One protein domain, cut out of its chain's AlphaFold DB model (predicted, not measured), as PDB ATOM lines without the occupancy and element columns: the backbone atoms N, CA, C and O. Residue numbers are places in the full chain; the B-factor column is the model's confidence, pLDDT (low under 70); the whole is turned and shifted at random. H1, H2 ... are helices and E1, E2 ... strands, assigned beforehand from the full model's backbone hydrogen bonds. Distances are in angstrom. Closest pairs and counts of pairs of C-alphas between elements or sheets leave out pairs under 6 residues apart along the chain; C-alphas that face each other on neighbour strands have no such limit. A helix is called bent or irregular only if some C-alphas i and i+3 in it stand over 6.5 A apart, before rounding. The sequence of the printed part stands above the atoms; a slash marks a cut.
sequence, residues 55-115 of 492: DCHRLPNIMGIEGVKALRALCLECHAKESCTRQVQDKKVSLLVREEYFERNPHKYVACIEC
ATOM      1  N   ASP A  55      27.967   0.766  17.641       76.31
ATOM      2  CA  ASP A  55      29.115  -0.102  17.944       76.31
ATOM      3  C   ASP A  55      30.274   0.663  18.598       76.31
ATOM      4  O   ASP A  55      31.103   0.066  19.283       76.31
ATOM      5  N   CYS A  56      30.342   1.984  18.393       73.88
ATOM      6  CA  CYS A  56      31.355   2.863  18.990       73.88
ATOM      7  C   CYS A  56      30.769   3.878  19.967       73.88
ATOM      8  O   CYS A  56      31.404   4.210  20.966       73.88
ATOM      9  N   HIS A  57      29.564   4.381  19.692       77.88
ATOM     10  CA  HIS A  57      28.924   5.389  20.537       77.88
ATOM     11  C   HIS A  57      28.185   4.796  21.744       77.88
ATOM     12  O   HIS A  57      27.853   5.531  22.676       77.88
ATOM     13  N   ARG A  58      27.950   3.476  21.782       80.38
ATOM     14  CA  ARG A  58      27.461   2.806  22.987       80.38
ATOM     15  C   ARG A  58      28.620   2.606  23.955       80.38
ATOM     16  O   ARG A  58      29.461   1.735  23.753       80.38
ATOM     17  N   LEU A  59      28.615   3.345  25.058       77.19
ATOM     18  CA  LEU A  59      29.459   3.003  26.198       77.19
ATOM     19  C   LEU A  59      28.887   1.750  26.883       77.19
ATOM     20  O   LEU A  59      27.748   1.785  27.361       77.19
ATOM     21  N   PRO A  60      29.623   0.624  26.920       82.50
ATOM     22  CA  PRO A  60      29.197  -0.539  27.682       82.50
ATOM     23  C   PRO A  60      29.221  -0.219  29.183       82.50
ATOM     24  O   PRO A  60      29.970   0.644  29.641       82.50
ATOM     25  N   ASN A  61      28.415  -0.935  29.970       87.50
ATOM     26  CA  ASN A  61      28.419  -0.784  31.423       87.50
ATOM     27  C   ASN A  61      29.710  -1.365  32.026       87.50
ATOM     28  O   ASN A  61      29.774  -2.551  32.354       87.50
ATOM     29  N   ILE A  62      30.727  -0.521  32.196       89.06
ATOM     30  CA  ILE A  62      32.044  -0.902  32.729       89.06
ATOM     31  C   ILE A  62      32.041  -1.267  34.223       89.06
ATOM     32  O   ILE A  62      33.069  -1.696  34.734       89.06
ATOM     33  N   MET A  63      30.899  -1.163  34.914       87.94
ATOM     34  CA  MET A  63      30.758  -1.652  36.292       87.94
ATOM     35  C   MET A  63      30.671  -3.185  36.365       87.94
ATOM     36  O   MET A  63      30.811  -3.758  37.443       87.94
ATOM     37  N   GLY A  64      30.421  -3.858  35.235       90.25
ATOM     38  CA  GLY A  64      30.379  -5.316  35.132       90.25
ATOM     39  C   GLY A  64      31.541  -5.884  34.317       90.25
ATOM     40  O   GLY A  64      32.037  -5.249  33.386       90.25
ATOM     41  N   ILE A  65      31.921  -7.130  34.614       89.38
ATOM     42  CA  ILE A  65      32.998  -7.852  33.912       89.38
ATOM     43  C   ILE A  65      32.743  -7.902  32.399       89.38
ATOM     44  O   ILE A  65      33.657  -7.676  31.609       89.38
ATOM     45  N   GLU A  66      31.500  -8.149  31.984       90.75
ATOM     46  CA  GLU A  66      31.143  -8.231  30.564       90.75
ATOM     47  C   GLU A  66      31.264  -6.882  29.847       90.75
ATOM     48  O   GLU A  66      31.735  -6.827  28.714       90.75
ATOM     49  N   GLY A  67      30.936  -5.773  30.517       91.50
ATOM     50  CA  GLY A  67      31.132  -4.446  29.937       91.50
ATOM     51  C   GLY A  67      32.607  -4.056  29.838       91.50
ATOM     52  O   GLY A  67      33.014  -3.474  28.833       91.50
ATOM     53  N   VAL A  68      33.427  -4.442  30.824       92.19
ATOM     54  CA  VAL A  68      34.890  -4.292  30.752       92.19
ATOM     55  C   VAL A  68      35.462  -5.078  29.571       92.19
ATOM     56  O   VAL A  68      36.229  -4.519  28.787       92.19
ATOM     57  N   LYS A  69      35.073  -6.349  29.406       90.62
ATOM     58  CA  LYS A  69      35.498  -7.181  28.269       90.62
ATOM     59  C   LYS A  69      35.069  -6.572  26.935       90.62
ATOM     60  O   LYS A  69      35.896  -6.468  26.035       90.62
ATOM     61  N   ALA A  70      33.818  -6.119  26.824       89.81
ATOM     62  CA  ALA A  70      33.298  -5.502  25.606       89.81
ATOM     63  C   ALA A  70      34.081  -4.236  25.215       89.81
ATOM     64  O   ALA A  70      34.466  -4.083  24.056       89.81
ATOM     65  N   LEU A  71      34.377  -3.355  26.177       90.25
ATOM     66  CA  LEU A  71      35.168  -2.150  25.916       90.25
ATOM     67  C   LEU A  71      36.617  -2.480  25.531       90.25
ATOM     68  O   LEU A  71      37.182  -1.863  24.628       90.25
ATOM     69  N   ARG A  72      37.236  -3.440  26.226       90.88
ATOM     70  CA  ARG A  72      38.593  -3.888  25.903       90.88
ATOM     71  C   ARG A  72      38.659  -4.469  24.497       90.88
ATOM     72  O   ARG A  72      39.541  -4.074  23.742       90.88
ATOM     73  N   ALA A  73      37.705  -5.326  24.135       89.56
ATOM     74  CA  ALA A  73      37.602  -5.887  22.794       89.56
ATOM     75  C   ALA A  73      37.518  -4.780  21.734       89.56
ATOM     76  O   ALA A  73      38.284  -4.820  20.776       89.56
ATOM     77  N   LEU A  74      36.692  -3.745  21.951       87.56
ATOM     78  CA  LEU A  74      36.593  -2.591  21.048       87.56
ATOM     79  C   LEU A  74      37.951  -1.896  20.833       87.56
ATOM     80  O   LEU A  74      38.319  -1.605  19.699       87.56
ATOM     81  N   CYS A  75      38.717  -1.655  21.901       89.00
ATOM     82  CA  CYS A  75      40.044  -1.036  21.789       89.00
ATOM     83  C   CYS A  75      41.033  -1.953  21.044       89.00
ATOM     84  O   CYS A  75      41.828  -1.499  20.216       89.00
ATOM     85  N   LEU A  76      40.983  -3.253  21.331       91.00
ATOM     86  CA  LEU A  76      41.893  -4.251  20.777       91.00
ATOM     87  C   LEU A  76      41.639  -4.552  19.297       91.00
ATOM     88  O   LEU A  76      42.558  -5.013  18.631       91.00
ATOM     89  N   GLU A  77      40.481  -4.205  18.729       88.56
ATOM     90  CA  GLU A  77      40.265  -4.303  17.275       88.56
ATOM     91  C   GLU A  77      41.307  -3.527  16.459       88.56
ATOM     92  O   GLU A  77      41.659  -3.930  15.349       88.56
ATOM     93  N   CYS A  78      41.820  -2.430  17.020       87.56
ATOM     94  CA  CYS A  78      42.940  -1.691  16.450       87.56
ATOM     95  C   CYS A  78      44.238  -2.015  17.190       87.56
ATOM     96  O   CYS A  78      45.234  -2.361  16.565       87.56
ATOM     97  N   HIS A  79      44.236  -1.954  18.524       90.56
ATOM     98  CA  HIS A  79      45.462  -2.066  19.312       90.56
ATOM     99  C   HIS A  79      46.067  -3.473  19.376       90.56
ATOM    100  O   HIS A  79      47.229  -3.577  19.742       90.56
ATOM    101  N   ALA A  80      45.358  -4.539  18.989       92.19
ATOM    102  CA  ALA A  80      45.946  -5.877  18.866       92.19
ATOM    103  C   ALA A  80      46.625  -6.122  17.504       92.19
ATOM    104  O   ALA A  80      47.277  -7.151  17.323       92.19
ATOM    105  N   LYS A  81      46.486  -5.203  16.535       91.06
ATOM    106  CA  LYS A  81      47.095  -5.323  15.201       91.06
ATOM    107  C   LYS A  81      48.529  -4.785  15.217       91.06
ATOM    108  O   LYS A  81      48.781  -3.692  15.717       91.06
ATOM    109  N   GLU A  82      49.466  -5.495  14.587       89.94
ATOM    110  CA  GLU A  82      50.868  -5.047  14.464       89.94
ATOM    111  C   GLU A  82      51.017  -3.753  13.649       89.94
ATOM    112  O   GLU A  82      51.966  -2.994  13.838       89.94
ATOM    113  N   SER A  83      50.042  -3.463  12.782       89.38
ATOM    114  CA  SER A  83      49.960  -2.215  12.020       89.38
ATOM    115  C   SER A  83      49.611  -0.993  12.877       89.38
ATOM    116  O   SER A  83      49.790   0.136  12.411       89.38
ATOM    117  N   CYS A  84      49.140  -1.184  14.116       89.06
ATOM    118  CA  CYS A  84      48.784  -0.094  15.016       89.06
ATOM    119  C   CYS A  84      50.042   0.637  15.486       89.06
ATOM    120  O   CYS A  84      50.785   0.180  16.361       89.06
ATOM    121  N   THR A  85      50.296   1.788  14.871       89.50
ATOM    122  CA  THR A  85      51.488   2.597  15.113       89.50
ATOM    123  C   THR A  85      51.114   4.070  15.201       89.50
ATOM    124  O   THR A  85      50.159   4.522  14.572       89.50
ATOM    125  N   ARG A  86      51.883   4.834  15.977       86.69
ATOM    126  CA  ARG A  86      51.881   6.302  15.934       86.69
ATOM    127  C   ARG A  86      53.208   6.804  15.388       86.69
ATOM    128  O   ARG A  86      54.216   6.110  15.486       86.69
ATOM    129  N   GLN A  87      53.215   8.022  14.868       85.81
ATOM    130  CA  GLN A  87      54.447   8.720  14.515       85.81
ATOM    131  C   GLN A  87      54.917   9.564  15.701       85.81
ATOM    132  O   GLN A  87      54.138  10.327  16.273       85.81
ATOM    133  N   VAL A  88      56.186   9.423  16.071       83.44
ATOM    134  CA  VAL A  88      56.875  10.282  17.042       83.44
ATOM    135  C   VAL A  88      58.193  10.686  16.398       83.44
ATOM    136  O   VAL A  88      59.004   9.815  16.105       83.44
ATOM    137  N   GLN A  89      58.393  11.985  16.151       82.56
ATOM    138  CA  GLN A  89      59.597  12.505  15.476       82.56
ATOM    139  C   GLN A  89      59.914  11.744  14.170       82.56
ATOM    140  O   GLN A  89      61.019  11.245  13.979       82.56
ATOM    141  N   ASP A  90      58.892  11.577  13.321       81.75
ATOM    142  CA  ASP A  90      58.953  10.890  12.015       81.75
ATOM    143  C   ASP A  90      59.346   9.403  12.048       81.75
ATOM    144  O   ASP A  90      59.558   8.771  11.010       81.75
ATOM    145  N   LYS A  91      59.393   8.807  13.242       85.69
ATOM    146  CA  LYS A  91      59.625   7.380  13.453       85.69
ATOM    147  C   LYS A  91      58.340   6.694  13.913       85.69
ATOM    148  O   LYS A  91      57.624   7.178  14.797       85.69
ATOM    149  N   LYS A  92      58.079   5.514  13.345       87.81
ATOM    150  CA  LYS A  92      56.940   4.671  13.724       87.81
ATOM    151  C   LYS A  92      57.182   4.025  15.083       87.81
ATOM    152  O   LYS A  92      58.169   3.323  15.281       87.81
ATOM    153  N   VAL A  93      56.228   4.209  15.986       89.25
ATOM    154  CA  VAL A  93      56.199   3.602  17.318       89.25
ATOM    155  C   VAL A  93      55.014   2.662  17.399       89.25
ATOM    156  O   VAL A  93      53.883   3.071  17.136       89.25
ATOM    157  N   SER A  94      55.261   1.413  17.785       90.50
ATOM    158  CA  SER A  94      54.194   0.433  17.980       90.50
ATOM    159  C   SER A  94      53.289   0.824  19.149       90.50
ATOM    160  O   SER A  94      53.768   1.161  20.234       90.50
ATOM    161  N   LEU A  95      51.980   0.744  18.916       89.69
ATOM    162  CA  LEU A  95      50.921   0.843  19.921       89.69
ATOM    163  C   LEU A  95      50.250  -0.518  20.160       89.69
ATOM    164  O   LEU A  95      49.111  -0.570  20.629       89.69
ATOM    165  N   LEU A  96      50.953  -1.605  19.823       92.31
ATOM    166  CA  LEU A  96      50.477  -2.973  19.965       92.31
ATOM    167  C   LEU A  96      50.302  -3.341  21.439       92.31
ATOM    168  O   LEU A  96      51.271  -3.382  22.201       92.31
ATOM    169  N   VAL A  97      49.077  -3.682  21.810       91.94
ATOM    170  CA  VAL A  97      48.690  -4.160  23.132       91.94
ATOM    171  C   VAL A  97      48.303  -5.630  23.020       91.94
ATOM    172  O   VAL A  97      47.393  -5.984  22.274       91.94
ATOM    173  N   ARG A  98      48.990  -6.491  23.777       90.00
ATOM    174  CA  ARG A  98      48.678  -7.922  23.870       90.00
ATOM    175  C   ARG A  98      47.929  -8.199  25.169       90.00
ATOM    176  O   ARG A  98      48.273  -7.652  26.216       90.00
ATOM    177  N   GLU A  99      46.908  -9.051  25.114       86.19
ATOM    178  CA  GLU A  99      46.103  -9.374  26.301       86.19
ATOM    179  C   GLU A  99      46.902 -10.099  27.387       86.19
ATOM    180  O   GLU A  99      46.661  -9.869  28.574       86.19
ATOM    181  N   GLU A 100      47.909 -10.881  26.986       87.94
ATOM    182  CA  GLU A 100      48.829 -11.610  27.869       87.94
ATOM    183  C   GLU A 100      49.499 -10.708  28.923       87.94
ATOM    184  O   GLU A 100      49.775 -11.151  30.041       87.94
ATOM    185  N   TYR A 101      49.701  -9.419  28.611       85.38
ATOM    186  CA  TYR A 101      50.273  -8.443  29.541       85.38
ATOM    187  C   TYR A 101      49.369  -8.184  30.753       85.38
ATOM    188  O   TYR A 101      49.857  -7.822  31.827       85.38
ATOM    189  N   PHE A 102      48.057  -8.391  30.610       85.44
ATOM    190  CA  PHE A 102      47.073  -8.156  31.662       85.44
ATOM    191  C   PHE A 102      46.673  -9.423  32.411       85.44
ATOM    192  O   PHE A 102      46.312  -9.339  33.579       85.44
ATOM    193  N   GLU A 103      46.765 -10.607  31.802       81.75
ATOM    194  CA  GLU A 103      46.263 -11.865  32.387       81.75
ATOM    195  C   GLU A 103      46.820 -12.181  33.784       81.75
ATOM    196  O   GLU A 103      46.122 -12.768  34.622       81.75
ATOM    197  N   ARG A 104      48.061 -11.746  34.035       79.38
ATOM    198  CA  ARG A 104      48.799 -11.948  35.289       79.38
ATOM    199  C   ARG A 104      48.603 -10.835  36.320       79.38
ATOM    200  O   ARG A 104      49.198 -10.909  37.392       79.38
ATOM    201  N   ASN A 105      47.798  -9.809  36.033       82.38
ATOM    202  CA  ASN A 105      47.552  -8.699  36.952       82.38
ATOM    203  C   ASN A 105      46.047  -8.451  37.199       82.38
ATOM    204  O   ASN A 105      45.205  -8.796  36.369       82.38
ATOM    205  N   PRO A 106      45.669  -7.847  38.345       87.12
ATOM    206  CA  PRO A 106      44.270  -7.525  38.642       87.12
ATOM    207  C   PRO A 106      43.624  -6.550  37.646       87.12
ATOM    208  O   PRO A 106      42.401  -6.536  37.514       87.12
ATOM    209  N   HIS A 107      44.426  -5.775  36.903       89.56
ATOM    210  CA  HIS A 107      43.925  -4.853  35.885       89.56
ATOM    211  C   HIS A 107      43.332  -5.563  34.661       89.56
ATOM    212  O   HIS A 107      42.710  -4.900  33.836       89.56
ATOM    213  N   LYS A 108      43.387  -6.905  34.561       89.00
ATOM    214  CA  LYS A 108      42.590  -7.622  33.551       89.00
ATOM    215  C   LYS A 108      41.082  -7.380  33.664       89.00
ATOM    216  O   LYS A 108      40.368  -7.532  32.678       89.00
ATOM    217  N   TYR A 109      40.597  -6.989  34.836       90.50
ATOM    218  CA  TYR A 109      39.193  -6.643  35.051       90.50
ATOM    219  C   TYR A 109      38.952  -5.132  35.087       90.50
ATOM    220  O   TYR A 109      37.915  -4.691  35.569       90.50
ATOM    221  N   VAL A 110      39.890  -4.337  34.568       91.62
ATOM    222  CA  VAL A 110      39.778  -2.881  34.488       91.62
ATOM    223  C   VAL A 110      39.635  -2.462  33.027       91.62
ATOM    224  O   VAL A 110      40.366  -2.914  32.146       91.62
ATOM    225  N   ALA A 111      38.654  -1.604  32.762       92.00
ATOM    226  CA  ALA A 111      38.437  -0.996  31.456       92.00
ATOM    227  C   ALA A 111      39.601  -0.056  31.093       92.00
ATOM    228  O   ALA A 111      40.040   0.729  31.930       92.00
ATOM    229  N   CYS A 112      40.063  -0.061  29.834       89.94
ATOM    230  CA  CYS A 112      41.188   0.785  29.400       89.94
ATOM    231  C   CYS A 112      40.968   2.271  29.734       89.94
ATOM    232  O   CYS A 112      41.897   2.959  30.156       89.94
ATOM    233  N   ILE A 113      39.726   2.751  29.605       89.62
ATOM    234  CA  ILE A 113      39.353   4.153  29.844       89.62
ATOM    235  C   ILE A 113      39.365   4.564  31.322       89.62
ATOM    236  O   ILE A 113      39.327   5.755  31.605       89.62
ATOM    237  N   GLU A 114      39.461   3.624  32.270       90.31
ATOM    238  CA  GLU A 114      39.624   3.971  33.691       90.31
ATOM    239  C   GLU A 114      40.992   4.610  33.951       90.31
ATOM    240  O   GLU A 114      41.105   5.570  34.720       90.31
ATOM    241  N   CYS A 115      42.018   4.125  33.240       88.56
ATOM    242  CA  CYS A 115      43.359   4.707  33.239       88.56
ATOM    243  C   CYS A 115      43.514   5.761  32.130       88.56
ATOM    244  O   CYS A 115      44.040   6.844  32.383       88.56
TER     245      CYS A 115
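Overview. This is residues 55 to 115 of the 492 residues of an uncharacterized protein of Desulfobacteraceae bacterium (UniProt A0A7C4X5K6). One long helix, H1, is followed by a small two-stranded hairpin, E1 and E2, set beyond its last residues, and helix and hairpin together make the long axis. From the hairpin the chain turns back through residues 95 to 99 and then through three short helices, H2, H3 and H4, in an open, loosely built loop beside H1, while residues 55 to 64 come before H1 with no named element. The printed part has 61 residues with four named helices and two named strands, in the order H1, E1, E2, H2, H3, H4, and its one sheet has the order E1 - E2, antiparallel. The class is mixed, helices and strands, with helices holding 27 and strands 8 of the 35 residues in named elements. The whole is loose, with a radius of gyration of the C-alphas of 13.1 A and spans of 40 by 30 by 18 A.

Arrangement. The sheet is made of E1, residues 85 to 88, and E2, residues 91 to 94, which form a hairpin. The two strands are antiparallel neighbours, with 141 degrees between their N-to-C directions. The C-alphas of Thr 85 and Ser 94 face each other at 4.5 A, and those of Val 88 and Lys 91 at 5.4 A. Across the pair, N 93 and O 86 are within hydrogen-bond range at 2.8 A, and so are N 86 and O 93 at 2.9 A. H1, residues 65 to 79, is apart from E2. H3, residues 106 to 109, only just touches H1, with 3 pairs of C-alphas within 8 A. H1 touches H3 with residues 65 to 69 alone, and the closest C-alphas of the two are those of Ile 65 and Tyr 109, 6.4 A apart. H4, residues 112 to 115, also only just touches H1, with 3 pairs of C-alphas within 8 A. Here H1 takes part with residues 71 to 75 alone, and the closest C-alphas are those of Arg 72 and Cys 112, 6.4 A apart. H2, residues 100 to 103, is close to H3 but not clearly touching it, the closest C-alphas being those of Phe 102 and Lys 108, 4.9 A apart. H2 is apart from H1 and from H4, and H3 is apart from H4. In H1, 10 of 11 O i to N i+4 pairs are within hydrogen-bond range, while H2, H3 and H4 are too short for such a pair; the single O i to N i+3 pair is within range in H3 and H4 but not in H2.

Along the chain. E1 runs 9.6 A from C-alpha 85 to C-alpha 88, and E2 runs 9.9 A from C-alpha 91, at (59.625, 7.380, 13.453), to C-alpha 94. H1 is the longest helix, 15 residues and 20.0 A from C-alpha 65, at (32.998, -7.852, 33.912), to C-alpha 79, at (45.462, -2.066, 19.312). H1 is neither bent nor irregular, but only just: C-alphas 75 and 78 are 6.1 A apart. H2 measures 5.2 A from C-alpha 100 to C-alpha 103. H3 measures 6.3 A from C-alpha 106 to C-alpha 109, and with that distance it is only just neither bent nor irregular. H4 measures 5.9 A and ends at C-alpha 115, at (43.359, 4.707, 33.239).

Size, cuts and confidence. The two C-alphas farthest apart are those of Gly 64 and Asp 90, at 40.2 A. The C-alphas of the first and last printed residues, Asp 55 and Cys 115, are 21.4 A apart. The printed part has no cut. The five links, H1 to E1, E1 to E2, E2 to H2, H2 to H3 and H3 to H4, are tight, and no link is long. The mean pLDDT of the printed part is 87.5, and no printed residue is under 70.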